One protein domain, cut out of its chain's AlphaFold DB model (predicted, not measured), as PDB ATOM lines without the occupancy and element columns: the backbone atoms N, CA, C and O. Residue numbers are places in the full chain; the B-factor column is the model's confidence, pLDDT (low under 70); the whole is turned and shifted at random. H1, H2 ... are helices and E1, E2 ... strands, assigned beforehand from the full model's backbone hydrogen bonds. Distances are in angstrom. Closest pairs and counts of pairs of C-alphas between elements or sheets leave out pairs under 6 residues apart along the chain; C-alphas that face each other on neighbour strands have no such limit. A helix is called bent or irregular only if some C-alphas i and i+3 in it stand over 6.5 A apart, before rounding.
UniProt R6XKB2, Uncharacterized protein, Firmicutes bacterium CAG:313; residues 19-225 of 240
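Overview. This is residues 19 to 225 of the 240 residues of an uncharacterized protein of Firmicutes bacterium CAG:313 (UniProt R6XKB2). A body of eight crossed helices, H1 to H8, has H6 and H7 near its middle, and a long two-stranded hairpin arm, E2 and E3, reaches away from it. From the arm the chain comes back to H9, which runs beside H6 at the edge of the body. The 207 printed residues hold nine named helices and three named strands, in the order H1 to H8, E1, E2, E3, H9; the sheet E2 - E3 is antiparallel, and the class is mostly helix. The whole is compact, with a radius of gyration of the C-alphas of 18.3 A and spans of 53 by 43 by 34 A.

Arrangement. E2, residues 194 to 202, and E3, residues 205 to 212, form an antiparallel hairpin at 153 degrees, with N 197 and O 209 2.9 A apart and N 207 and O 200 2.8 A apart, both within hydrogen-bond range. E2 bends by 67 degrees at residue 198. E1, residues 178 to 180, pairs with no named strand, but is paired antiparallel with residues 190 to 191. H9, residues 215 to 223, is close but not clearly touching to H6, residues 106 to 122; their closest C-alphas, Phe 111 and Tyr 216, are 7.7 A apart. H6 is the hub, touching three helices. With residues 115 to 119 it touches H8, residues 165 to 172, at a steep tilt of 40 degrees, opposite ways; the closest C-alphas are Trp 119 and Val 167, 6.4 A. With residues 112 to 119 it touches H7, residues 141 to 153, about perpendicular at 83 degrees; the closest C-alphas are Phe 116 and Asp 147, 6.6 A. With residues 106 to 109 it touches H5, residues 95 to 101; the closest C-alphas are Tyr 100 and Thr 106, 6.5 A. H7 touches H4, residues 68 to 78; the closest C-alphas are Gly 71 and Trp 142, 4.6 A. H1, residues 19 to 35, touches H3, residues 50 to 56; the closest C-alphas are Gly 27 and Val 50, 6.2 A. H2, residues 39 to 44, touches no helix. Every O i to N i+4 pair is within hydrogen-bond range in H1, H2, H3, H5, H6 and H7, against 4 of 7 in H4, 3 of 4 in H8 and 4 of 5 in H9.

Along the chain. H1 begins at C-alpha 19 (155.471, 115.380, 106.411) and is 23.8 A long; H6 is 24.8 A, H7 18.4 A, E2 20.2 A and E3 21.7 A. H4 is irregular: C-alphas 73 and 76 are 8.0 A apart. H9 ends at C-alpha 223 (138.722, 99.141, 89.079).

Size, cuts and confidence. The C-alphas farthest apart, Asp 129 and Gly 204, are 60.5 A apart. The printed part has no cut. The long links are H3 to H4, H4 to H5, H6 to H7, H7 to H8 and E1 to E2. The pLDDT is under 70 at residues 127 to 132 and 214 to 225.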
ATOM      1  N   ARG A  19     154.890 114.030 106.360       97.00
ATOM      2  CA  ARG A  19     155.471 115.380 106.411       97.00
ATOM      3  C   ARG A  19     156.918 115.398 105.918       97.00
ATOM      4  O   ARG A  19     157.275 116.297 105.173       97.00
ATOM      5  N   GLU A  20     157.724 114.400 106.277       97.62
ATOM      6  CA  GLU A  20     159.098 114.295 105.769       97.62
ATOM      7  C   GLU A  20     159.113 114.091 104.249       97.62
ATOM      8  O   GLU A  20     159.862 114.771 103.551       97.62
ATOM      9  N   LEU A  21     158.253 113.212 103.723       98.25
ATOM     10  CA  LEU A  21     158.103 113.042 102.275       98.25
ATOM     11  C   LEU A  21     157.659 114.348 101.597       98.25
ATOM     12  O   LEU A  21     158.230 114.719 100.575       98.25
ATOM     13  N   PHE A  22     156.693 115.069 102.176       98.50
ATOM     14  CA  PHE A  22     156.273 116.385 101.690       98.50
ATOM     15  C   PHE A  22     157.456 117.355 101.596       98.50
ATOM     16  O   PHE A  22     157.703 117.905 100.528       98.50
ATOM     17  N   GLU A  23     158.215 117.532 102.681       98.44
ATOM     18  CA  GLU A  23     159.353 118.459 102.720       98.44
ATOM     19  C   GLU A  23     160.429 118.063 101.704       98.44
ATOM     20  O   GLU A  23     161.002 118.915 101.031       98.44
ATOM     21  N   LYS A  24     160.683 116.765 101.530       98.31
ATOM     22  CA  LYS A  24     161.655 116.278 100.545       98.31
ATOM     23  C   LYS A  24     161.187 116.500  99.112       98.31
ATOM     24  O   LYS A  24     161.966 116.988  98.297       98.31
ATOM     25  N   PHE A  25     159.930 116.187  98.816       98.69
ATOM     26  CA  PHE A  25     159.358 116.324  97.480       98.69
ATOM     27  C   PHE A  25     159.178 117.796  97.082       98.69
ATOM     28  O   PHE A  25     159.700 118.224  96.055       98.69
ATOM     29  N   TYR A  26     158.522 118.607  97.918       98.69
ATOM     30  CA  TYR A  26     158.341 120.041  97.658       98.69
ATOM     31  C   TYR A  26     159.647 120.824  97.779       98.69
ATOM     32  O   TYR A  26     159.826 121.812  97.074       98.69
ATOM     33  N   GLY A  27     160.584 120.378  98.619       98.62
ATOM     34  CA  GLY A  27     161.916 120.966  98.692       98.62
ATOM     35  C   GLY A  27     162.684 120.760  97.390       98.62
ATOM     36  O   GLY A  27     163.263 121.711  96.867       98.62
ATOM     37  N   ALA A  28     162.627 119.551  96.821       98.69
ATOM     38  CA  ALA A  28     163.173 119.277  95.494       98.69
ATOM     39  C   ALA A  28     162.458 120.090  94.403       98.69
ATOM     40  O   ALA A  28     163.124 120.635  93.529       98.69
ATOM     41  N   PHE A  29     161.130 120.242  94.481       98.81
ATOM     42  CA  PHE A  29     160.374 121.041  93.514       98.81
ATOM     43  C   PHE A  29     160.745 122.528  93.562       98.81
ATOM     44  O   PHE A  29     160.981 123.146  92.528       98.81
ATOM     45  N   TYR A  30     160.876 123.097  94.759       98.81
ATOM     46  CA  TYR A  30     161.332 124.471  94.949       98.81
ATOM     47  C   TYR A  30     162.723 124.703  94.343       98.81
ATOM     48  O   TYR A  30     162.927 125.678  93.618       98.81
ATOM     49  N   GLN A  31     163.675 123.795  94.597       98.62
ATOM     50  CA  GLN A  31     165.012 123.887  93.999       98.62
ATOM     51  C   GLN A  31     164.959 123.749  92.476       98.62
ATOM     52  O   GLN A  31     165.582 124.542  91.777       98.62
ATOM     53  N   PHE A  32     164.144 122.824  91.962       98.75
ATOM     54  CA  PHE A  32     163.930 122.667  90.529       98.75
ATOM     55  C   PHE A  32     163.451 123.976  89.885       98.75
ATOM     56  O   PHE A  32     164.024 124.409  88.888       98.75
ATOM     57  N   ILE A  33     162.463 124.657  90.479       98.62
ATOM     58  CA  ILE A  33     161.969 125.953  89.984       98.62
ATOM     59  C   ILE A  33     163.096 126.998  89.956       98.62
ATOM     60  O   ILE A  33     163.250 127.701  88.956       98.62
ATOM     61  N   LEU A  34     163.906 127.096  91.017       98.06
ATOM     62  CA  LEU A  34     165.033 128.037  91.075       98.06
ATOM     63  C   LEU A  34     166.077 127.770  89.983       98.06
ATOM     64  O   LEU A  34     166.522 128.705  89.314       98.06
ATOM     65  N   GLU A  35     166.449 126.506  89.794       97.62
ATOM     66  CA  GLU A  35     167.443 126.078  88.805       97.62
ATOM     67  C   GLU A  35     166.953 126.265  87.362       97.62
ATOM     68  O   GLU A  35     167.760 126.466  86.455       97.62
ATOM     69  N   HIS A  36     165.634 126.304  87.158       96.69
ATOM     70  CA  HIS A  36     164.989 126.509  85.859       96.69
ATOM     71  C   HIS A  36     164.515 127.957  85.643       96.69
ATOM     72  O   HIS A  36     163.613 128.220  84.849       96.69
ATOM     73  N   GLY A  37     165.139 128.919  86.334       94.88
ATOM     74  CA  GLY A  37     164.919 130.351  86.114       94.88
ATOM     75  C   GLY A  37     163.628 130.910  86.721       94.88
ATOM     76  O   GLY A  37     163.298 132.067  86.481       94.88
ATOM     77  N   GLY A  38     162.914 130.141  87.546       97.06
ATOM     78  CA  GLY A  38     161.641 130.531  88.158       97.06
ATOM     79  C   GLY A  38     161.752 131.432  89.393       97.06
ATOM     80  O   GLY A  38     160.792 131.552  90.149       97.06
ATOM     81  N   LYS A  39     162.905 132.073  89.631       97.19
ATOM     82  CA  LYS A  39     163.123 132.933  90.807       97.19
ATOM     83  C   LYS A  39     162.157 134.122  90.856       97.19
ATOM     84  O   LYS A  39     161.555 134.364  91.895       97.19
ATOM     85  N   GLU A  40     162.009 134.856  89.753       96.88
ATOM     86  CA  GLU A  40     161.103 136.018  89.691       96.88
ATOM     87  C   GLU A  40     159.643 135.603  89.917       96.88
ATOM     88  O   GLU A  40     158.870 136.319  90.547       96.88
ATOM     89  N   ASP A  41     159.289 134.409  89.454       96.69
ATOM     90  CA  ASP A  41     157.966 133.810  89.592       96.69
ATOM     91  C   ASP A  41     157.657 133.469  91.059       96.69
ATOM     92  O   ASP A  41     156.611 133.852  91.578       96.69
ATOM     93  N   LEU A  42     158.605 132.834  91.764       98.06
ATOM     94  CA  LEU A  42     158.525 132.594  93.212       98.06
ATOM     95  C   LEU A  42     158.371 133.914  93.985       98.06
ATOM     96  O   LEU A  42     157.474 134.053  94.818       98.06
ATOM     97  N   GLU A  43     159.199 134.914  93.668       97.19
ATOM     98  CA  GLU A  43     159.148 136.227  94.317       97.19
ATOM     99  C   GLU A  43     157.823 136.961  94.050       97.19
ATOM    100  O   GLU A  43     157.324 137.647  94.947       97.19
ATOM    101  N   SER A  44     157.213 136.776  92.873       96.94
ATOM    102  CA  SER A  44     155.908 137.364  92.529       96.94
ATOM    103  C   SER A  44     154.756 136.857  93.407       96.94
ATOM    104  O   SER A  44     153.807 137.597  93.657       96.94
ATOM    105  N   HIS A  45     154.901 135.646  93.954       96.25
ATOM    106  CA  HIS A  45     153.991 135.013  94.915       96.25
ATOM    107  C   HIS A  45     154.468 135.145  96.373       96.25
ATOM    108  O   HIS A  45     154.007 134.444  97.271       96.25
ATOM    109  N   ASN A  46     155.421 136.053  96.630       95.75
ATOM    110  CA  ASN A  46     156.041 136.288  97.936       95.75
ATOM    111  C   ASN A  46     156.693 135.032  98.560       95.75
ATOM    112  O   ASN A  46     156.846 134.948  99.778       95.75
ATOM    113  N   VAL A  47     157.139 134.086  97.730       97.75
ATOM    114  CA  VAL A  47     157.922 132.919  98.148       97.75
ATOM    115  C   VAL A  47     159.410 133.255  98.045       97.75
ATOM    116  O   VAL A  47     159.950 133.381  96.948       97.75
ATOM    117  N   LYS A  48     160.095 133.418  99.184       96.75
ATOM    118  CA  LYS A  48     161.520 133.819  99.242       96.75
ATOM    119  C   LYS A  48     162.427 132.731  99.807       96.75
ATOM    120  O   LYS A  48     163.650 132.879  99.830       96.75
ATOM    121  N   SER A  49     161.833 131.652 100.294       98.19
ATOM    122  CA  SER A  49     162.509 130.525 100.909       98.19
ATOM    123  C   SER A  49     161.723 129.239 100.673       98.19
ATOM    124  O   SER A  49     160.542 129.262 100.333       98.19
ATOM    125  N   VAL A  50     162.378 128.100 100.906       98.31
ATOM    126  CA  VAL A  50     161.706 126.796 100.855       98.31
ATOM    127  C   VAL A  50     160.606 126.680 101.921       98.31
ATOM    128  O   VAL A  50     159.588 126.044 101.683       98.31
ATOM    129  N   GLU A  51     160.771 127.351 103.065       98.25
ATOM    130  CA  GLU A  51     159.751 127.394 104.114       98.25
ATOM    131  C   GLU A  51     158.516 128.177 103.654       98.25
ATOM    132  O   GLU A  51     157.389 127.731 103.856       98.25
ATOM    133  N   ASP A  52     158.709 129.305 102.962       98.00
ATOM    134  CA  ASP A  52     157.591 130.023 102.340       98.00
ATOM    135  C   ASP A  52     156.880 129.127 101.320       98.00
ATOM    136  O   ASP A  52     155.656 129.114 101.276       98.00
ATOM    137  N   PHE A  53     157.627 128.332 100.546       98.31
ATOM    138  CA  PHE A  53     157.056 127.411  99.560       98.31
ATOM    139  C   PHE A  53     156.243 126.287 100.215       98.31
ATOM    140  O   PHE A  53     155.164 125.946  99.735       98.31
ATOM    141  N   TYR A  54     156.709 125.745 101.345       97.94
ATOM    142  CA  TYR A  54     155.941 124.778 102.128       97.94
ATOM    143  C   TYR A  54     154.627 125.367 102.637       97.94
ATOM    144  O   TYR A  54     153.593 124.708 102.556       97.94
ATOM    145  N   ASN A  55     154.662 126.604 103.132       96.25
ATOM    146  CA  ASN A  55     153.468 127.317 103.586       96.25
ATOM    147  C   ASN A  55     152.550 127.710 102.420       96.25
ATOM    148  O   ASN A  55     151.339 127.806 102.588       96.25
ATOM    149  N   TYR A  56     153.106 127.900 101.226       96.69
ATOM    150  CA  TYR A  56     152.350 128.198 100.014       96.69
ATOM    151  C   TYR A  56     151.574 126.982  99.479       96.69
ATOM    152  O   TYR A  56     150.559 127.140  98.805       96.69
ATOM    153  N   ALA A  57     151.998 125.765  99.835       95.38
ATOM    154  CA  ALA A  57     151.265 124.529  99.557       95.38
ATOM    155  C   ALA A  57     150.074 124.275 100.511       95.38
ATOM    156  O   ALA A  57     149.511 123.178 100.516       95.38
ATOM    157  N   ASP A  58     149.692 125.267 101.319       92.88
ATOM    158  CA  ASP A  58     148.537 125.216 102.215       92.88
ATOM    159  C   ASP A  58     147.193 125.248 101.462       92.88
ATOM    160  O   ASP A  58     147.090 125.665 100.307       92.88
ATOM    161  N   TRP A  59     146.135 124.815 102.149       92.56
ATOM    162  CA  TRP A  59     144.771 124.794 101.633       92.56
ATOM    163  C   TRP A  59     144.231 126.159 101.212       92.56
ATOM    164  O   TRP A  59     143.471 126.186 100.253       92.56
ATOM    165  N   ASN A  60     144.601 127.241 101.912       89.94
ATOM    166  CA  ASN A  60     144.024 128.586 101.742       89.94
ATOM    167  C   ASN A  60     145.027 129.647 101.247       89.94
ATOM    168  O   ASN A  60     144.776 130.854 101.378       89.94
ATOM    169  N   ALA A  61     146.191 129.236 100.738       88.12
ATOM    170  CA  ALA A  61     147.221 130.169 100.281       88.12
ATOM    171  C   ALA A  61     146.666 131.155  99.229       88.12
ATOM    172  O   ALA A  61     145.812 130.811  98.416       88.12
ATOM    173  N   GLU A  62     147.094 132.421  99.290       87.75
ATOM    174  CA  GLU A  62     146.579 133.528  98.455       87.75
ATOM    175  C   GLU A  62     145.042 133.710  98.454       87.75
ATOM    176  O   GLU A  62     144.465 134.260  97.513       87.75
ATOM    177  N   GLY A  63     144.349 133.264  99.509       84.12
ATOM    178  CA  GLY A  63     142.883 133.306  99.563       84.12
ATOM    179  C   GLY A  63     142.224 132.366  98.550       84.12
ATOM    180  O   GLY A  63     141.097 132.617  98.116       84.12
ATOM    181  N   LYS A  64     142.946 131.322  98.131       83.38
ATOM    182  CA  LYS A  64     142.470 130.255  97.257       83.38
ATOM    183  C   LYS A  64     142.285 128.991  98.076       83.38
ATOM    184  O   LYS A  64     143.249 128.525  98.666       83.38
ATOM    185  N   ASP A  65     141.084 128.428  98.051       86.31
ATOM    186  CA  ASP A  65     140.791 127.163  98.722       86.31
ATOM    187  C   ASP A  65     141.386 125.969  97.948       86.31
ATOM    188  O   ASP A  65     141.781 126.077  96.783       86.31
ATOM    189  N   SER A  66     141.388 124.790  98.576       86.94
ATOM    190  CA  SER A  66     141.708 123.507  97.930       86.94
ATOM    191  C   SER A  66     143.107 123.435  97.312       86.94
ATOM    192  O   SER A  66     143.307 122.724  96.326       86.94
ATOM    193  N   CYS A  67     144.074 124.162  97.886       94.56
ATOM    194  CA  CYS A  67     145.463 124.235  97.416       94.56
ATOM    195  C   CYS A  67     145.622 124.806  95.992       94.56
ATOM    196  O   CYS A  67     146.655 124.614  95.346       94.56
ATOM    197  N   TYR A  68     144.623 125.526  95.475       95.00
ATOM    198  CA  TYR A  68     144.645 126.036  94.101       95.00
ATOM    199  C   TYR A  68     145.775 127.031  93.823       95.00
ATOM    200  O   TYR A  68     146.193 127.154  92.671       95.00
ATOM    201  N   ALA A  69     146.284 127.722  94.847       95.31
ATOM    202  CA  ALA A  69     147.411 128.642  94.706       95.31
ATOM    203  C   ALA A  69     148.631 127.956  94.070       95.31
ATOM    204  O   ALA A  69     149.194 128.480  93.112       95.31
ATOM    205  N   MET A  70     148.976 126.738  94.509       97.12
ATOM    206  CA  MET A  70     150.070 125.957  93.916       97.12
ATOM    207  C   MET A  70     149.862 125.726  92.421       97.12
ATOM    208  O   MET A  70     150.774 125.948  91.622       97.12
ATOM    209  N   GLY A  71     148.648 125.318  92.045       96.31
ATOM    210  CA  GLY A  71     148.267 125.112  90.656       96.31
ATOM    211  C   GLY A  71     148.409 126.387  89.835       96.31
ATOM    212  O   GLY A  71     149.047 126.364  88.791       96.31
ATOM    213  N   PHE A  72     147.843 127.507  90.287       95.94
ATOM    214  CA  PHE A  72     147.894 128.762  89.531       95.94
ATOM    215  C   PHE A  72     149.313 129.312  89.369       95.94
ATOM    216  O   PHE A  72     149.632 129.851  88.311       95.94
ATOM    217  N   SER A  73     150.158 129.148  90.382       97.00
ATOM    218  CA  SER A  73     151.498 129.733  90.399       97.00
ATOM    219  C   SER A  73     152.535 128.879  89.685       97.00
ATOM    220  O   SER A  73     153.318 129.385  88.884       97.00
ATOM    221  N   PHE A  74     152.563 127.571  89.955       98.25
ATOM    222  CA  PHE A  74     153.754 126.762  89.677       98.25
ATOM    223  C   PHE A  74     153.513 125.555  88.769       98.25
ATOM    224  O   PHE A  74     154.461 124.833  88.456       98.25
ATOM    225  N   HIS A  75     152.289 125.347  88.268       97.62
ATOM    226  CA  HIS A  75     151.994 124.178  87.431       97.62
ATOM    227  C   HIS A  75     152.860 124.092  86.166       97.62
ATOM    228  O   HIS A  75     153.190 122.999  85.717       97.62
ATOM    229  N   LYS A  76     153.288 125.218  85.587       97.50
ATOM    230  CA  LYS A  76     154.129 125.216  84.377       97.50
ATOM    231  C   LYS A  76     155.492 124.535  84.571       97.50
ATOM    232  O   LYS A  76     156.078 124.101  83.588       97.50
ATOM    233  N   TYR A  77     155.976 124.412  85.811       98.50
ATOM    234  CA  TYR A  77     157.216 123.693  86.131       98.50
ATOM    235  C   TYR A  77     156.979 122.229  86.506       98.50
ATOM    236  O   TYR A  77     157.937 121.470  86.601       98.50
ATOM    237  N   TYR A  78     155.733 121.830  86.771       98.69
ATOM    238  CA  TYR A  78     155.430 120.560  87.419       98.69
ATOM    239  C   TYR A  78     155.489 119.371  86.450       98.69
ATOM    240  O   TYR A  78     156.282 118.456  86.656       98.69
ATOM    241  N   LEU A  79     154.709 119.401  85.368       98.06
ATOM    242  CA  LEU A  79     154.740 118.398  84.297       98.06
ATOM    243  C   LEU A  79     154.352 119.012  82.944       98.06
ATOM    244  O   LEU A  79     153.796 120.111  82.886       98.06
ATOM    245  N   THR A  80     154.630 118.292  81.857       97.56
ATOM    246  CA  THR A  80     154.227 118.656  80.491       97.56
ATOM    247  C   THR A  80     152.878 118.014  80.157       97.56
ATOM    248  O   THR A  80     152.799 116.783  80.139       97.56
ATOM    249  N   PRO A  81     151.822 118.803  79.878       95.94
ATOM    250  CA  PRO A  81     150.519 118.247  79.543       95.94
ATOM    251  C   PRO A  81     150.539 117.394  78.267       95.94
ATOM    252  O   PRO A  81     151.006 117.851  77.223       95.94
ATOM    253  N   GLU A  82     150.003 116.181  78.348       92.31
ATOM    254  CA  GLU A  82     149.901 115.212  77.257       92.31
ATOM    255  C   GLU A  82     148.680 114.299  77.486       92.31
ATOM    256  O   GLU A  82     148.648 113.514  78.437       92.31
ATOM    257  N   GLU A  83     147.673 114.390  76.615       87.94
ATOM    258  CA  GLU A  83     146.512 113.484  76.617       87.94
ATOM    259  C   GLU A  83     146.954 112.059  76.252       87.94
ATOM    260  O   GLU A  83     147.689 111.855  75.281       87.94
ATOM    261  N   GLY A  84     146.544 111.063  77.041       85.00
ATOM    262  CA  GLY A  84     147.041 109.691  76.917       85.00
ATOM    263  C   GLY A  84     148.542 109.539  77.206       85.00
ATOM    264  O   GLY A  84     149.126 108.497  76.882       85.00
ATOM    265  N   GLY A  85     149.165 110.569  77.791       87.56
ATOM    266  CA  GLY A  85     150.585 110.615  78.100       87.56
ATOM    267  C   GLY A  85     151.007 109.601  79.153       87.56
ATOM    268  O   GLY A  85     150.194 109.012  79.874       87.56
ATOM    269  N   LYS A  86     152.318 109.392  79.247       91.69
ATOM    270  CA  LYS A  86     152.926 108.498  80.236       91.69
ATOM    271  C   LYS A  86     154.144 109.147  80.870       91.69
ATOM    272  O   LYS A  86     154.722 110.072  80.302       91.69
ATOM    273  N   ILE A  87     154.556 108.633  82.027       94.31
ATOM    274  CA  ILE A  87     155.690 109.194  82.763       94.31
ATOM    275  C   ILE A  87     156.987 109.133  81.943       94.31
ATOM    276  O   ILE A  87     157.776 110.070  81.989       94.31
ATOM    277  N   GLU A  88     157.158 108.102  81.107       94.88
ATOM    278  CA  GLU A  88     158.330 107.930  80.242       94.88
ATOM    279  C   GLU A  88     158.461 109.029  79.179       94.88
ATOM    280  O   GLU A  88     159.566 109.307  78.713       94.88
ATOM    281  N   ASN A  89     157.342 109.650  78.791       94.00
ATOM    282  CA  ASN A  89     157.307 110.715  77.790       94.00
ATOM    283  C   ASN A  89     157.607 112.095  78.393       94.00
ATOM    284  O   ASN A  89     157.846 113.050  77.651       94.00
ATOM    285  N   GLN A  90     157.578 112.231  79.723       97.25
ATOM    286  CA  GLN A  90     157.763 113.519  80.381       97.25
ATOM    287  C   GLN A  90     159.223 113.981  80.266       97.25
ATOM    288  O   GLN A  90     160.135 113.220  80.593       97.25
ATOM    289  N   PRO A  91     159.484 115.223  79.825       97.25
ATOM    290  CA  PRO A  91     160.843 115.719  79.671       97.25
ATOM    291  C   PRO A  91     161.459 116.108  81.021       97.25
ATOM    292  O   PRO A  91     160.769 116.602  81.916       97.25
ATOM    293  N   GLU A  92     162.788 116.001  81.128       97.88
ATOM    294  CA  GLU A  92     163.565 116.495  82.281       97.88
ATOM    295  C   GLU A  92     163.416 118.009  82.518       97.88
ATOM    296  O   GLU A  92     163.716 118.496  83.600       97.88
ATOM    297  N   SER A  93     162.906 118.763  81.538       97.31
ATOM    298  CA  SER A  93     162.608 120.194  81.682       97.31
ATOM    299  C   SER A  93     161.373 120.494  82.542       97.31
ATOM    300  O   SER A  93     161.037 121.659  82.732       97.31
ATOM    301  N   THR A  94     160.677 119.469  83.042       98.25
ATOM    302  CA  THR A  94     159.595 119.598  84.029       98.25
ATOM    303  C   THR A  94     159.847 118.672  85.209       98.25
ATOM    304  O   THR A  94     160.449 117.614  85.046       98.25
ATOM    305  N   PHE A  95     159.386 119.057  86.396       98.81
ATOM    306  CA  PHE A  95     159.771 118.432  87.657       98.81
ATOM    307  C   PHE A  95     159.469 116.930  87.718       98.81
ATOM    308  O   PHE A  95     160.334 116.152  88.108       98.81
ATOM    309  N   ILE A  96     158.281 116.499  87.285       98.56
ATOM    310  CA  ILE A  96     157.911 115.076  87.286       98.56
ATOM    311  C   ILE A  96     158.802 114.267  86.340       98.56
ATOM    312  O   ILE A  96     159.279 113.199  86.725       98.56
ATOM    313  N   GLY A  97     159.083 114.787  85.140       98.25
ATOM    314  CA  GLY A  97     160.015 114.149  84.209       98.25
ATOM    315  C   GLY A  97     161.440 114.110  84.766       98.25
ATOM    316  O   GLY A  97     162.082 113.064  84.731       98.25
ATOM    317  N   TYR A  98     161.910 115.206  85.370       98.56
ATOM    318  CA  TYR A  98     163.211 115.261  86.041       98.56
ATOM    319  C   TYR A  98     163.333 114.205  87.141       98.56
ATOM    320  O   TYR A  98     164.319 113.467  87.170       98.56
ATOM    321  N   CYS A  99     162.333 114.092  88.021       98.38
ATOM    322  CA  CYS A  99     162.338 113.083  89.073       98.38
ATOM    323  C   CYS A  99     162.379 111.665  88.500       98.38
ATOM    324  O   CYS A  99     163.187 110.859  88.956       98.38
ATOM    325  N   TYR A 100     161.569 111.378  87.476       97.62
ATOM    326  CA  TYR A 100     161.537 110.067  86.834       97.62
ATOM    327  C   TYR A 100     162.896 109.675  86.234       97.62
ATOM    328  O   TYR A 100     163.456 108.643  86.607       97.62
ATOM    329  N   HIS A 101     163.477 110.517  85.372       97.81
ATOM    330  CA  HIS A 101     164.739 110.201  84.680       97.81
ATOM    331  C   HIS A 101     165.952 110.146  85.620       97.81
ATOM    332  O   HIS A 101     166.937 109.469  85.325       97.81
ATOM    333  N   ASN A 102     165.864 110.786  86.791       97.06
ATOM    334  CA  ASN A 102     166.911 110.766  87.815       97.06
ATOM    335  C   ASN A 102     166.649 109.757  88.950       97.06
ATOM    336  O   ASN A 102     167.371 109.767  89.946       97.06
ATOM    337  N   ASN A 103     165.664 108.860  88.804       95.44
ATOM    338  CA  ASN A 103     165.292 107.851  89.807       95.44
ATOM    339  C   ASN A 103     164.985 108.448  91.195       95.44
ATOM    340  O   ASN A 103     165.328 107.875  92.231       95.44
ATOM    341  N   LEU A 104     164.358 109.622  91.220       96.31
ATOM    342  CA  LEU A 104     163.926 110.293  92.438       96.31
ATOM    343  C   LEU A 104     162.456 109.975  92.698       96.31
ATOM    344  O   LEU A 104     161.616 110.111  91.811       96.31
ATOM    345  N   PHE A 105     162.135 109.619  93.942       95.81
ATOM    346  CA  PHE A 105     160.757 109.403  94.392       95.81
ATOM    347  C   PHE A 105     159.978 108.343  93.588       95.81
ATOM    348  O   PHE A 105     158.754 108.405  93.556       95.81
ATOM    349  N   THR A 106     160.643 107.363  92.967       90.31
ATOM    350  CA  THR A 106     160.037 106.405  92.016       90.31
ATOM    351  C   THR A 106     158.729 105.782  92.521       90.31
ATOM    352  O   THR A 106     157.681 105.942  91.902       90.31
ATOM    353  N   ASP A 107     158.759 105.174  93.709       89.38
ATOM    354  CA  ASP A 107     157.585 104.558  94.346       89.38
ATOM    355  C   ASP A 107     156.446 105.551  94.628       89.38
ATOM    356  O   ASP A 107     155.268 105.183  94.642       89.38
ATOM    357  N   PHE A 108     156.807 106.802  94.913       94.94
ATOM    358  CA  PHE A 108     155.855 107.868  95.180       94.94
ATOM    359  C   PHE A 108     155.228 108.395  93.888       94.94
ATOM    360  O   PHE A 108     154.027 108.637  93.885       94.94
ATOM    361  N   LEU A 109     155.986 108.520  92.794       95.25
ATOM    362  CA  LEU A 109     155.458 108.953  91.494       95.25
ATOM    363  C   LEU A 109     154.426 107.959  90.944       95.25
ATOM    364  O   LEU A 109     153.333 108.372  90.557       95.25
ATOM    365  N   ASP A 110     154.718 106.657  90.999       90.44
ATOM    366  CA  ASP A 110     153.774 105.607  90.584       90.44
ATOM    367  C   ASP A 110     152.480 105.649  91.412       90.44
ATOM    368  O   ASP A 110     151.357 105.560  90.899       90.44
ATOM    369  N   PHE A 111     152.631 105.832  92.726       92.31
ATOM    370  CA  PHE A 111     151.501 106.004  93.630       92.31
ATOM    371  C   PHE A 111     150.701 107.269  93.325       92.31
ATOM    372  O   PHE A 111     149.474 107.231  93.358       92.31
ATOM    373  N   LEU A 112     151.376 108.376  93.032       95.00
ATOM    374  CA  LEU A 112     150.752 109.670  92.812       95.00
ATOM    375  C   LEU A 112     149.857 109.665  91.571       95.00
ATOM    376  O   LEU A 112     148.732 110.157  91.638       95.00
ATOM    377  N   ILE A 113     150.313 109.039  90.482       92.38
ATOM    378  CA  ILE A 113     149.520 108.844  89.257       92.38
ATOM    379  C   ILE A 113     148.238 108.061  89.572       92.38
ATOM    380  O   ILE A 113     147.146 108.435  89.142       92.38
ATOM    381  N   THR A 114     148.358 107.002  90.374       89.56
ATOM    382  CA  THR A 114     147.221 106.165  90.786       89.56
ATOM    383  C   THR A 114     146.252 106.929  91.695       89.56
ATOM    384  O   THR A 114     145.041 106.923  91.476       89.56
ATOM    385  N   PHE A 115     146.782 107.618  92.710       90.88
ATOM    386  CA  PHE A 115     146.000 108.441  93.628       90.88
ATOM    387  C   PHE A 115     145.216 109.516  92.876       90.88
ATOM    388  O   PHE A 115     144.028 109.690  93.142       90.88
ATOM    389  N   PHE A 116     145.856 110.198  91.922       93.12
ATOM    390  CA  PHE A 116     145.219 111.225  91.106       93.12
ATOM    391  C   PHE A 116     144.000 110.679  90.367       93.12
ATOM    392  O   PHE A 116     142.912 111.245  90.470       93.12
ATOM    393  N   ALA A 117     144.142 109.536  89.693       88.75
ATOM    394  CA  ALA A 117     143.027 108.924  88.984       88.75
ATOM    395  C   ALA A 117     141.849 108.616  89.927       88.75
ATOM    396  O   ALA A 117     140.695 108.903  89.602       88.75
ATOM    397  N   TRP A 118     142.115 108.084  91.126       86.88
ATOM    398  CA  TRP A 118     141.067 107.823  92.119       86.88
ATOM    399  C   TRP A 118     140.411 109.095  92.637       86.88
ATOM    400  O   TRP A 118     139.185 109.158  92.709       86.88
ATOM    401  N   TRP A 119     141.216 110.103  92.961       90.38
ATOM    402  CA  TRP A 119     140.752 111.388  93.464       90.38
ATOM    403  C   TRP A 119     139.801 112.067  92.472       90.38
ATOM    404  O   TRP A 119     138.674 112.419  92.822       90.38
ATOM    405  N   ARG A 120     140.213 112.176  91.204       87.44
ATOM    406  CA  ARG A 120     139.429 112.816  90.135       87.44
ATOM    407  C   ARG A 120     138.147 112.055  89.811       87.44
ATOM    408  O   ARG A 120     137.125 112.674  89.506       87.44
ATOM    409  N   ASN A 121     138.179 110.725  89.890       83.19
ATOM    410  CA  ASN A 121     136.985 109.897  89.727       83.19
ATOM    411  C   ASN A 121     135.990 110.097  90.880       83.19
ATOM    412  O   ASN A 121     134.794 110.239  90.629       83.19
ATOM    413  N   ASP A 122     136.466 110.162  92.125       83.81
ATOM    414  CA  ASP A 122     135.614 110.394  93.295       83.81
ATOM    415  C   ASP A 122     135.057 111.833  93.348       83.81
ATOM    416  O   ASP A 122     133.926 112.034  93.792       83.81
ATOM    417  N   GLU A 123     135.794 112.831  92.841       81.69
ATOM    418  CA  GLU A 123     135.289 114.200  92.613       81.69
ATOM    419  C   GLU A 123     134.294 114.286  91.436       81.69
ATOM    420  O   GLU A 123     133.728 115.346  91.172       81.69
ATOM    421  N   GLY A 124     134.063 113.187  90.709       76.88
ATOM    422  CA  GLY A 124     133.154 113.147  89.565       76.88
ATOM    423  C   GLY A 124     133.668 113.917  88.348       76.88
ATOM    424  O   GLY A 124     132.899 114.229  87.446       76.88
ATOM    425  N   CYS A 125     134.960 114.225  88.267       76.94
ATOM    426  CA  CYS A 125     135.502 115.019  87.162       76.94
ATOM    427  C   CYS A 125     135.483 114.285  85.815       76.94
ATOM    428  O   CYS A 125     135.575 114.926  84.774       76.94
ATOM    429  N   THR A 126     135.311 112.962  85.824       70.00
ATOM    430  CA  THR A 126     135.306 112.100  84.632       70.00
ATOM    431  C   THR A 126     133.909 111.821  84.072       70.00
ATOM    432  O   THR A 126     133.760 111.061  83.111       70.00
ATOM    433  N   CYS A 127     132.862 112.398  84.672       62.94
ATOM    434  CA  CYS A 127     131.475 112.039  84.377       62.94
ATOM    435  C   CYS A 127     130.842 112.792  83.197       62.94
ATOM    436  O   CYS A 127     129.635 112.678  83.015       62.94
ATOM    437  N   PHE A 128     131.613 113.517  82.377       56.16
ATOM    438  CA  PHE A 128     131.114 114.176  81.161       56.16
ATOM    439  C   PHE A 128     132.186 114.221  80.066       56.16
ATOM    440  O   PHE A 128     133.351 114.424  80.367       56.16
ATOM    441  N   ASP A 129     131.790 114.076  78.802       49.00
ATOM    442  CA  ASP A 129     132.598 114.419  77.615       49.00
ATOM    443  C   ASP A 129     132.653 115.962  77.475       49.00
ATOM    444  O   ASP A 129     131.608 116.602  77.663       49.00
ATOM    445  N   PRO A 130     133.818 116.598  77.223       55.25
ATOM    446  CA  PRO A 130     135.137 116.008  76.919       55.25
ATOM    447  C   PRO A 130     136.036 115.762  78.142       55.25
ATOM    448  O   PRO A 130     137.219 115.473  78.015       55.25
ATOM    449  N   TYR A 131     135.499 115.876  79.354       59.75
ATOM    450  CA  TYR A 131     136.232 115.720  80.616       59.75
ATOM    451  C   TYR A 131     136.432 114.257  81.054       59.75
ATOM    452  O   TYR A 131     136.904 113.996  82.156       59.75
ATOM    453  N   ASN A 132     136.138 113.275  80.199       67.69
ATOM    454  CA  ASN A 132     136.339 111.849  80.481       67.69
ATOM    455  C   ASN A 132     137.823 111.447  80.616       67.69
ATOM    456  O   ASN A 132     138.078 110.304  80.988       67.69
ATOM    457  N   HIS A 133     138.741 112.379  80.336       77.81
ATOM    458  CA  HIS A 133     140.196 112.279  80.501       77.81
ATOM    459  C   HIS A 133     140.714 113.068  81.723       77.81
ATOM    460  O   HIS A 133     141.911 113.300  81.873       77.81
ATOM    461  N   ALA A 134     139.827 113.558  82.599       81.38
ATOM    462  CA  ALA A 134     140.215 114.352  83.768       81.38
ATOM    463  C   ALA A 134     140.890 113.537  84.889       81.38
ATOM    464  O   ALA A 134     141.371 114.146  85.843       81.38
ATOM    465  N   ASP A 135     140.892 112.203  84.793       81.38
ATOM    466  CA  ASP A 135     141.621 111.253  85.646       81.38
ATOM    467  C   ASP A 135     143.005 110.874  85.093       81.38
ATOM    468  O   ASP A 135     143.764 110.178  85.765       81.38
ATOM    469  N   GLU A 136     143.375 111.361  83.908       89.56
ATOM    470  CA  GLU A 136     144.716 111.184  83.357       89.56
ATOM    471  C   GLU A 136     145.684 112.194  83.989       89.56
ATOM    472  O   GLU A 136     145.577 113.400  83.765       89.56
ATOM    473  N   PHE A 137     146.655 111.704  84.768       93.75
ATOM    474  CA  PHE A 137     147.612 112.546  85.504       93.75
ATOM    475  C   PHE A 137     148.339 113.560  84.609       93.75
ATOM    476  O   PHE A 137     148.503 114.721  84.977       93.75
ATOM    477  N   PHE A 138     148.723 113.143  83.401       95.06
ATOM    478  CA  PHE A 138     149.458 113.987  82.462       95.06
ATOM    479  C   PHE A 138     148.565 114.916  81.640       95.06
ATOM    480  O   PHE A 138     149.087 115.787  80.962       95.06
ATOM    481  N   ASN A 139     147.239 114.814  81.717       91.75
ATOM    482  CA  ASN A 139     146.353 115.672  80.928       91.75
ATOM    483  C   ASN A 139     146.312 117.123  81.451       91.75
ATOM    484  O   ASN A 139     146.123 118.068  80.689       91.75
ATOM    485  N   SER A 140     146.526 117.340  82.755       93.50
ATOM    486  CA  SER A 140     146.522 118.684  83.340       93.50
ATOM    487  C   SER A 140     147.578 118.841  84.421       93.50
ATOM    488  O   SER A 140     147.404 118.388  85.551       93.50
ATOM    489  N   SER A 141     148.638 119.588  84.099       97.12
ATOM    490  CA  SER A 141     149.678 119.928  85.078       97.12
ATOM    491  C   SER A 141     149.116 120.686  86.287       97.12
ATOM    492  O   SER A 141     149.548 120.479  87.419       97.12
ATOM    493  N   TRP A 142     148.114 121.544  86.057       96.44
ATOM    494  CA  TRP A 142     147.458 122.291  87.129       96.44
ATOM    495  C   TRP A 142     146.755 121.348  88.105       96.44
ATOM    496  O   TRP A 142     147.001 121.423  89.306       96.44
ATOM    497  N   ALA A 143     145.934 120.427  87.589       95.12
ATOM    498  CA  ALA A 143     145.192 119.495  88.431       95.12
ATOM    499  C   ALA A 143     146.148 118.548  89.160       95.12
ATOM    500  O   ALA A 143     146.008 118.342  90.362       95.12
ATOM    501  N   ALA A 144     147.153 118.030  88.449       97.38
ATOM    502  CA  ALA A 144     148.160 117.148  89.014       97.38
ATOM    503  C   ALA A 144     148.881 117.800  90.204       97.38
ATOM    504  O   ALA A 144     149.011 117.178  91.257       97.38
ATOM    505  N   LEU A 145     149.289 119.069  90.083       98.50
ATOM    506  CA  LEU A 145     149.945 119.785  91.176       98.50
ATOM    507  C   LEU A 145     148.990 120.056  92.348       98.50
ATOM    508  O   LEU A 145     149.346 119.780  93.493       98.50
ATOM    509  N   VAL A 146     147.775 120.539  92.071       97.44
ATOM    510  CA  VAL A 146     146.752 120.807  93.097       97.44
ATOM    511  C   VAL A 146     146.435 119.551  93.902       97.44
ATOM    512  O   VAL A 146     146.480 119.573  95.131       97.44
ATOM    513  N   ASP A 147     146.157 118.439  93.231       96.75
ATOM    514  CA  ASP A 147     145.768 117.206  93.910       96.75
ATOM    515  C   ASP A 147     146.960 116.543  94.613       96.75
ATOM    516  O   ASP A 147     146.783 115.894  95.644       96.75
ATOM    517  N   THR A 148     148.191 116.798  94.157       98.38
ATOM    518  CA  THR A 148     149.404 116.467  94.921       98.38
ATOM    519  C   THR A 148     149.489 117.273  96.217       98.38
ATOM    520  O   THR A 148     149.834 116.722  97.262       98.38
ATOM    521  N   SER A 149     149.170 118.571  96.198       98.12
ATOM    522  CA  SER A 149     149.101 119.379  97.424       98.12
ATOM    523  C   SER A 149     148.006 118.868  98.365       98.12
ATOM    524  O   SER A 149     148.267 118.660  99.551       98.12
ATOM    525  N   LYS A 150     146.810 118.556  97.840       96.56
ATOM    526  CA  LYS A 150     145.713 117.962  98.624       96.56
ATOM    527  C   LYS A 150     146.108 116.623  99.240       96.56
ATOM    528  O   LYS A 150     145.795 116.390 100.407       96.56
ATOM    529  N   LEU A 151     146.812 115.765  98.491       97.25
ATOM    530  CA  LEU A 151     147.353 114.510  99.005       97.25
ATOM    531  C   LEU A 151     148.180 114.769 100.255       97.25
ATOM    532  O   LEU A 151     147.993 114.052 101.226       97.25
ATOM    533  N   PHE A 152     149.068 115.764 100.260       97.69
ATOM    534  CA  PHE A 152     149.901 116.059 101.426       97.69
ATOM    535  C   PHE A 152     149.157 116.769 102.561       97.69
ATOM    536  O   PHE A 152     149.472 116.511 103.723       97.69
ATOM    537  N   TYR A 153     148.168 117.603 102.243       96.12
ATOM    538  CA  TYR A 153     147.395 118.365 103.222       96.12
ATOM    539  C   TYR A 153     146.358 117.513 103.978       96.12
ATOM    540  O   TYR A 153     146.197 117.646 105.191       96.12
ATOM    541  N   LEU A 154     145.644 116.631 103.276       95.56
ATOM    542  CA  LEU A 154     144.511 115.878 103.823       95.56
ATOM    543  C   LEU A 154     144.938 114.550 104.461       95.56
ATOM    544  O   LEU A 154     145.961 113.968 104.112       95.56
ATOM    545  N   THR A 155     144.116 114.023 105.360       93.88
ATOM    546  CA  THR A 155     144.203 112.662 105.918       93.88
ATOM    547  C   THR A 155     142.878 111.941 105.695       93.88
ATOM    548  O   THR A 155     141.894 112.565 105.293       93.88
ATOM    549  N   SER A 156     142.802 110.640 105.988       88.38
ATOM    550  CA  SER A 156     141.510 109.934 105.937       88.38
ATOM    551  C   SER A 156     140.430 110.544 106.846       88.38
ATOM    552  O   SER A 156     139.240 110.370 106.574       88.38
ATOM    553  N   GLU A 157     140.837 111.267 107.893       90.88
ATOM    554  CA  GLU A 157     139.952 111.923 108.859       90.88
ATOM    555  C   GLU A 157     139.497 113.315 108.408       90.88
ATOM    556  O   GLU A 157     138.375 113.718 108.716       90.88
ATOM    557  N   THR A 158     140.348 114.059 107.693       92.88
ATOM    558  CA  THR A 158     140.060 115.446 107.281       92.88
ATOM    559  C   THR A 158     139.513 115.560 105.864       92.88
ATOM    560  O   THR A 158     138.942 116.589 105.504       92.88
ATOM    561  N   VAL A 159     139.661 114.512 105.052       90.50
ATOM    562  CA  VAL A 159     139.106 114.461 103.698       90.50
ATOM    563  C   VAL A 159     137.573 114.439 103.718       90.50
ATOM    564  O   VAL A 159     136.935 113.998 104.675       90.50
ATOM    565  N   TYR A 160     136.955 114.874 102.620       84.75
ATOM    566  CA  TYR A 160     135.505 114.884 102.475       84.75
ATOM    567  C   TYR A 160     134.862 113.516 102.736       84.75
ATOM    568  O   TYR A 160     135.330 112.469 102.281       84.75
ATOM    569  N   HIS A 161     133.720 113.524 103.423       81.75
ATOM    570  CA  HIS A 161     133.048 112.297 103.850       81.75
ATOM    571  C   HIS A 161     132.635 111.382 102.683       81.75
ATOM    572  O   HIS A 161     132.629 110.165 102.870       81.75
ATOM    573  N   TRP A 162     132.347 111.948 101.503       78.31
ATOM    574  CA  TRP A 162     131.964 111.218 100.287       78.31
ATOM    575  C   TRP A 162     133.132 110.557  99.548       78.31
ATOM    576  O   TRP A 162     132.887 109.765  98.643       78.31
ATOM    577  N   GLN A 163     134.382 110.843  99.927       84.31
ATOM    578  CA  GLN A 163     135.541 110.183  99.334       84.31
ATOM    579  C   GLN A 163     135.523 108.691  99.662       84.31
ATOM    580  O   GLN A 163     135.201 108.275 100.788       84.31
ATOM    581  N   SER A 164     135.859 107.880  98.664       84.44
ATOM    582  CA  SER A 164     135.839 106.429  98.779       84.44
ATOM    583  C   SER A 164     136.884 105.927  99.774       84.44
ATOM    584  O   SER A 164     137.836 106.613 100.157       84.44
ATOM    585  N   PHE A 165     136.726 104.665 100.180       82.38
ATOM    586  CA  PHE A 165     137.698 104.002 101.043       82.38
ATOM    587  C   PHE A 165     139.111 103.993 100.438       82.38
ATOM    588  O   PHE A 165     140.069 104.174 101.180       82.38
ATOM    589  N   ARG A 166     139.258 103.826  99.114       84.12
ATOM    590  CA  ARG A 166     140.577 103.803  98.450       84.12
ATOM    591  C   ARG A 166     141.307 105.140  98.576       84.12
ATOM    592  O   ARG A 166     142.485 105.134  98.917       84.12
ATOM    593  N   VAL A 167     140.610 106.267  98.394       88.50
ATOM    594  CA  VAL A 167     141.192 107.608  98.556       88.50
ATOM    595  C   VAL A 167     141.576 107.828 100.014       88.50
ATOM    596  O   VAL A 167     142.719 108.170 100.301       88.50
ATOM    597  N   LYS A 168     140.664 107.533 100.950       86.94
ATOM    598  CA  LYS A 168     140.940 107.615 102.394       86.94
ATOM    599  C   LYS A 168     142.149 106.770 102.798       86.94
ATOM    600  O   LYS A 168     143.025 107.254 103.501       86.94
ATOM    601  N   TYR A 169     142.228 105.531 102.319       87.38
ATOM    602  CA  TYR A 169     143.356 104.646 102.584       87.38
ATOM    603  C   TYR A 169     144.661 105.215 102.019       87.38
ATOM    604  O   TYR A 169     145.656 105.274 102.739       87.38
ATOM    605  N   ALA A 170     144.646 105.677 100.765       89.69
ATOM    606  CA  ALA A 170     145.809 106.239 100.085       89.69
ATOM    607  C   ALA A 170     146.381 107.469 100.810       89.69
ATOM    608  O   ALA A 170     147.598 107.573 100.942       89.69
ATOM    609  N   LEU A 171     145.524 108.349 101.348       92.94
ATOM    610  CA  LEU A 171     145.954 109.541 102.094       92.94
ATOM    611  C   LEU A 171     146.845 109.210 103.302       92.94
ATOM    612  O   LEU A 171     147.744 109.992 103.618       92.94
ATOM    613  N   ASP A 172     146.640 108.052 103.933       89.94
ATOM    614  CA  ASP A 172     147.366 107.647 105.144       89.94
ATOM    615  C   ASP A 172     148.405 106.536 104.891       89.94
ATOM    616  O   ASP A 172     149.187 106.206 105.780       89.94
ATOM    617  N   HIS A 173     148.439 105.952 103.687       91.19
ATOM    618  CA  HIS A 173     149.276 104.788 103.355       91.19
ATOM    619  C   HIS A 173     150.173 105.018 102.133       91.19
ATOM    620  O   HIS A 173     150.412 104.097 101.345       91.19
ATOM    621  N   ILE A 174     150.716 106.227 101.987       93.69
ATOM    622  CA  ILE A 174     151.664 106.559 100.917       93.69
ATOM    623  C   ILE A 174     152.880 105.611 100.979       93.69
ATOM    624  O   ILE A 174     153.527 105.529 102.025       93.69
ATOM    625  N   PRO A 175     153.210 104.889  99.893       92.31
ATOM    626  CA  PRO A 175     154.387 104.029  99.799       92.31
ATOM    627  C   PRO A 175     155.669 104.591 100.404       92.31
ATOM    628  O   PRO A 175     156.019 105.745 100.177       92.31
ATOM    629  N   GLY A 176     156.372 103.756 101.170       93.12
ATOM    630  CA  GLY A 176     157.639 104.126 101.806       93.12
ATOM    631  C   GLY A 176     157.474 104.951 103.087       93.12
ATOM    632  O   GLY A 176     158.421 105.056 103.863       93.12
ATOM    633  N   VAL A 177     156.281 105.480 103.389       95.50
ATOM    634  CA  VAL A 177     156.029 106.134 104.681       95.50
ATOM    635  C   VAL A 177     155.954 105.089 105.795       95.50
ATOM    636  O   VAL A 177     155.200 104.114 105.738       95.50
ATOM    637  N   ILE A 178     156.752 105.304 106.833       94.88
ATOM    638  CA  ILE A 178     156.802 104.498 108.044       94.88
ATOM    639  C   ILE A 178     155.542 104.772 108.862       94.88
ATOM    640  O   ILE A 178     155.296 105.887 109.312       94.88
ATOM    641  N   LEU A 179     154.755 103.722 109.079       92.75
ATOM    642  CA  LEU A 179     153.540 103.765 109.895       92.75
ATOM    643  C   LEU A 179     153.847 103.488 111.367       92.75
ATOM    644  O   LEU A 179     153.169 103.984 112.262       92.75
ATOM    645  N   GLN A 180     154.866 102.665 111.623       92.38
ATOM    646  CA  GLN A 180     155.285 102.319 112.973       92.38
ATOM    647  C   GLN A 180     156.742 101.857 112.977       92.38
ATOM    648  O   GLN A 180     157.087 100.849 112.356       92.38
ATOM    649  N   HIS A 181     157.577 102.555 113.746       91.56
ATOM    650  CA  HIS A 181     158.916 102.078 114.082       91.56
ATOM    651  C   HIS A 181     158.846 100.895 115.060       91.56
ATOM    652  O   HIS A 181     157.975 100.872 115.936       91.56
ATOM    653  N   PRO A 182     159.778  99.933 114.962       90.31
ATOM    654  CA  PRO A 182     159.833  98.821 115.896       90.31
ATOM    655  C   PRO A 182     160.245  99.302 117.294       90.31
ATOM    656  O   PRO A 182     161.088 100.190 117.452       90.31
ATOM    657  N   THR A 183     159.671  98.675 118.316       89.38
ATOM    658  CA  THR A 183     160.026  98.860 119.729       89.38
ATOM    659  C   THR A 183     160.627  97.574 120.298       89.38
ATOM    660  O   THR A 183     160.715  96.555 119.611       89.38
ATOM    661  N   LYS A 184     161.054  97.599 121.567       84.81
ATOM    662  CA  LYS A 184     161.556  96.391 122.242       84.81
ATOM    663  C   LYS A 184     160.467  95.322 122.386       84.81
ATOM    664  O   LYS A 184     160.760  94.136 122.320       84.81
ATOM    665  N   GLU A 185     159.226  95.749 122.586       88.00
ATOM    666  CA  GLU A 185     158.053  94.904 122.815       88.00
ATOM    667  C   GLU A 185     157.413  94.449 121.500       88.00
ATOM    668  O   GLU A 185     156.860  93.354 121.425       88.00
ATOM    669  N   ASN A 186     157.499  95.279 120.456       86.50
ATOM    670  CA  ASN A 186     157.029  94.953 119.120       86.50
ATOM    671  C   ASN A 186     158.153  95.183 118.102       86.50
ATOM    672  O   ASN A 186     158.301  96.297 117.594       86.50
ATOM    673  N   PRO A 187     158.922  94.141 117.749       86.94
ATOM    674  CA  PRO A 187     160.053  94.281 116.839       86.94
ATOM    675  C   PRO A 187     159.616  94.504 115.384       86.94
ATOM    676  O   PRO A 187     160.468  94.629 114.504       86.94
ATOM    677  N   LYS A 188     158.307  94.521 115.102       89.88
ATOM    678  CA  LYS A 188     157.777  94.672 113.753       89.88
ATOM    679  C   LYS A 188     157.884  96.117 113.284       89.88
ATOM    680  O   LYS A 188     157.393  97.037 113.933       89.88
ATOM    681  N   PHE A 189     158.480  96.280 112.113       91.12
ATOM    682  CA  PHE A 189     158.602  97.553 111.424       91.12
ATOM    683  C   PHE A 189     157.502  97.639 110.359       91.12
ATOM    684  O   PHE A 189     157.384  96.746 109.523       91.12
ATOM    685  N   TRP A 190     156.657  98.669 110.408       92.25
ATOM    686  CA  TRP A 190     155.550  98.828 109.468       92.25
ATOM    687  C   TRP A 190     155.814  99.996 108.535       92.25
ATOM    688  O   TRP A 190     155.939 101.138 108.977       92.25
ATOM    689  N   VAL A 191     155.857  99.692 107.244       93.31
ATOM    690  CA  VAL A 191     156.069 100.662 106.174       93.31
ATOM    691  C   VAL A 191     154.951 100.485 105.158       93.31
ATOM    692  O   VAL A 191     154.642  99.364 104.741       93.31
ATOM    693  N   ALA A 192     154.291 101.581 104.807       91.62
ATOM    694  CA  ALA A 192     153.157 101.562 103.905       91.62
ATOM    695  C   ALA A 192     153.567 101.041 102.520       91.62
ATOM    696  O   ALA A 192     154.578 101.446 101.949       91.62
ATOM    697  N   GLY A 193     152.783 100.101 101.987       89.19
ATOM    698  CA  GLY A 193     153.081  99.431 100.720       89.19
ATOM    699  C   GLY A 193     154.264  98.450 100.766       89.19
ATOM    700  O   GLY A 193     154.719  98.007  99.717       89.19
ATOM    701  N   TYR A 194     154.746  98.066 101.950       92.12
ATOM    702  CA  TYR A 194     155.808  97.072 102.109       92.12
ATOM    703  C   TYR A 194     155.416  95.970 103.102       92.12
ATOM    704  O   TYR A 194     154.675  96.167 104.066       92.12
ATOM    705  N   GLU A 195     155.894  94.757 102.844       92.81
ATOM    706  CA  GLU A 195     155.816  93.616 103.746       92.81
ATOM    707  C   GLU A 195     157.103  93.503 104.540       92.81
ATOM    708  O   GLU A 195     158.162  93.317 103.951       92.81
ATOM    709  N   PHE A 196     157.018  93.565 105.864       94.44
ATOM    710  CA  PHE A 196     158.158  93.250 106.713       94.44
ATOM    711  C   PHE A 196     158.353  91.735 106.790       94.44
ATOM    712  O   PHE A 196     157.494  91.028 107.320       94.44
ATOM    713  N   LEU A 197     159.484  91.254 106.277       95.00
ATOM    714  CA  LEU A 197     159.833  89.832 106.220       95.00
ATOM    715  C   LEU A 197     160.627  89.355 107.445       95.00
ATOM    716  O   LEU A 197     160.950  88.173 107.549       95.00
ATOM    717  N   GLY A 198     160.935  90.259 108.376       94.19
ATOM    718  CA  GLY A 198     161.776  89.988 109.536       94.19
ATOM    719  C   GLY A 198     163.158  90.620 109.409       94.19
ATOM    720  O   GLY A 198     163.443  91.379 108.483       94.19
ATOM    721  N   TYR A 199     164.013  90.309 110.377       94.56
ATOM    722  CA  TYR A 199     165.409  90.731 110.361       94.56
ATOM    723  C   TYR A 199     166.283  89.636 109.760       94.56
ATOM    724  O   TYR A 199     166.086  88.455 110.048       94.56
ATOM    725  N   ILE A 200     167.264  90.042 108.963       94.62
ATOM    726  CA  ILE A 200     168.303  89.170 108.415       94.62
ATOM    727  C   ILE A 200     169.680  89.665 108.861       94.62
ATOM    728  O   ILE A 200     169.810  90.792 109.343       94.62
ATOM    729  N   GLU A 201     170.700  88.831 108.700       94.31
ATOM    730  CA  GLU A 201     172.090  89.183 108.984       94.31
ATOM    731  C   GLU A 201     172.899  89.165 107.682       94.31
ATOM    732  O   GLU A 201     172.960  88.138 107.008       94.31
ATOM    733  N   GLU A 202     173.506  90.299 107.323       92.25
ATOM    734  CA  GLU A 202     174.443  90.420 106.198       92.25
ATOM    735  C   GLU A 202     175.649  91.251 106.654       92.25
ATOM    736  O   GLU A 202     175.494  92.239 107.374       92.25
ATOM    737  N   ASP A 203     176.863  90.820 106.303       90.00
ATOM    738  CA  ASP A 203     178.128  91.465 106.698       90.00
ATOM    739  C   ASP A 203     178.251  91.779 108.206       90.00
ATOM    740  O   ASP A 203     178.790  92.811 108.614       90.00
ATOM    741  N   GLY A 204     177.721  90.889 109.056       88.31
ATOM    742  CA  GLY A 204     177.722  91.041 110.518       88.31
ATOM    743  C   GLY A 204     176.801  92.150 111.039       88.31
ATOM    744  O   GLY A 204     176.955  92.601 112.176       88.31
ATOM    745  N   LYS A 205     175.860  92.626 110.215       90.94
ATOM    746  CA  LYS A 205     174.868  93.645 110.566       90.94
ATOM    747  C   LYS A 205     173.462  93.068 110.471       90.94
ATOM    748  O   LYS A 205     173.118  92.383 109.513       90.94
ATOM    749  N   GLN A 206     172.629  93.404 111.453       91.25
ATOM    750  CA  GLN A 206     171.208  93.081 111.417       91.25
ATOM    751  C   GLN A 206     170.458  94.111 110.562       91.25
ATOM    752  O   GLN A 206     170.522  95.312 110.834       91.25
ATOM    753  N   LEU A 207     169.736  93.631 109.551       93.88
ATOM    754  CA  LEU A 207     168.998  94.432 108.577       93.88
ATOM    755  C   LEU A 207     167.512  94.087 108.628       93.88
ATOM    756  O   LEU A 207     167.140  92.913 108.636       93.88
ATOM    757  N   ALA A 208     166.653  95.102 108.635       94.62
ATOM    758  CA  ALA A 208     165.225  94.928 108.411       94.62
ATOM    759  C   ALA A 208     164.986  94.596 106.932       94.62
ATOM    760  O   ALA A 208     165.373  95.371 106.057       94.62
ATOM    761  N   ASN A 209     164.369  93.448 106.656       95.38
ATOM    762  CA  ASN A 209     164.107  92.983 105.300       95.38
ATOM    763  C   ASN A 209     162.653  93.255 104.906       95.38
ATOM    764  O   ASN A 209     161.725  92.956 105.669       95.38
ATOM    765  N   PHE A 210     162.457  93.782 103.701       94.81
ATOM    766  CA  PHE A 210     161.147  94.141 103.185       94.81
ATOM    767  C   PHE A 210     160.907  93.582 101.789       94.81
ATOM    768  O   PHE A 210     161.831  93.321 101.025       94.81
ATOM    769  N   LYS A 211     159.632  93.418 101.445       92.38
ATOM    770  CA  LYS A 211     159.181  93.145 100.082       92.38
ATOM    771  C   LYS A 211     158.130  94.168  99.691       92.38
ATOM    772  O   LYS A 211     157.142  94.330 100.410       92.38
ATOM    773  N   ARG A 212     158.311  94.834  98.549       89.06
ATOM    774  CA  ARG A 212     157.301  95.737  97.993       89.06
ATOM    775  C   ARG A 212     155.980  94.989  97.810       89.06
ATOM    776  O   ARG A 212     155.937  93.899  97.237       89.06
ATOM    777  N   LYS A 213     154.900  95.567  98.333       83.50
ATOM    778  CA  LYS A 213     153.544  95.099  98.086       83.50
ATOM    779  C   LYS A 213     152.935  95.951  96.989       83.50
ATOM    780  O   LYS A 213     152.601  97.111  97.221       83.50
ATOM    781  N   ASP A 214     152.655  95.332  95.853       67.69
ATOM    782  CA  ASP A 214     151.868  95.939  94.779       67.69
ATOM    783  C   ASP A 214     150.369  95.993  95.148       67.69
ATOM    784  O   ASP A 214     149.500  95.717  94.327       67.69
ATOM    785  N   ASN A 215     150.022  96.321  96.399       55.56
ATOM    786  CA  ASN A 215     148.633  96.371  96.871       55.56
ATOM    787  C   ASN A 215     147.789  97.390  96.088       55.56
ATOM    788  O   ASN A 215     146.565  97.292  96.074       55.56
ATOM    789  N   TYR A 216     148.432  98.343  95.413       53.50
ATOM    790  CA  TYR A 216     147.789  99.288  94.506       53.50
ATOM    791  C   TYR A 216     147.293  98.608  93.214       53.50
ATOM    792  O   TYR A 216     146.201  98.931  92.752       53.50
ATOM    793  N   LYS A 217     147.967  97.545  92.734       50.00
ATOM    794  CA  LYS A 217     147.479  96.714  91.615       50.00
ATOM    795  C   LYS A 217     146.193  95.959  91.948       50.00
ATOM    796  O   LYS A 217     145.417  95.668  91.046       50.00
ATOM    797  N   TYR A 218     145.941  95.622  93.219       44.59
ATOM    798  CA  TYR A 218     144.680  94.971  93.605       44.59
ATOM    799  C   TYR A 218     143.479  95.852  93.241       44.59
ATOM    800  O   TYR A 218     142.516  95.376  92.641       44.59
ATOM    801  N   TRP A 219     143.572  97.153  93.529       49.06
ATOM    802  CA  TRP A 219     142.528  98.108  93.184       49.06
ATOM    803  C   TRP A 219     142.503  98.433  91.693       49.06
ATOM    804  O   TRP A 219     141.411  98.564  91.173       49.06
ATOM    805  N   GLU A 220     143.632  98.446  90.976       48.94
ATOM    806  CA  GLU A 220     143.630  98.536  89.500       48.94
ATOM    807  C   GLU A 220     142.913  97.344  88.830       48.94
ATOM    808  O   GLU A 220     142.230  97.497  87.812       48.94
ATOM    809  N   VAL A 221     143.063  96.133  89.382       50.47
ATOM    810  CA  VAL A 221     142.399  94.911  88.890       50.47
ATOM    811  C   VAL A 221     140.899  94.930  89.187       50.47
ATOM    812  O   VAL A 221     140.109  94.481  88.353       50.47
ATOM    813  N   GLU A 222     140.494  95.447  90.346       46.16
ATOM    814  CA  GLU A 222     139.082  95.619  90.700       46.16
ATOM    815  C   GLU A 222     138.446  96.829  89.989       46.16
ATOM    816  O   GLU A 222     137.308  96.739  89.545       46.16
ATOM    817  N   GLU A 223     139.178  97.922  89.764       47.69
ATOM    818  CA  GLU A 223     138.722  99.141  89.079       47.69
ATOM    819  C   GLU A 223     138.395  98.897  87.607       47.69
ATOM    820  O   GLU A 223     137.374  99.376  87.122       47.69
ATOM    821  N   LYS A 224     139.153  98.031  86.921       46.00
ATOM    822  CA  LYS A 224     138.791  97.540  85.576       46.00
ATOM    823  C   LYS A 224     137.447  96.800  85.532       46.00
ATOM    824  O   LYS A 224     136.914  96.580  84.445       46.00
ATOM    825  N   LYS A 225     136.902  96.398  86.686       41.00
ATOM    826  CA  LYS A 225     135.579  95.769  86.826       41.00
ATOM    827  C   LYS A 225     134.510  96.742  87.329       41.00
ATOM    828  O   LYS A 225     133.326  96.415  87.261       41.00
TER     829      LYS A 225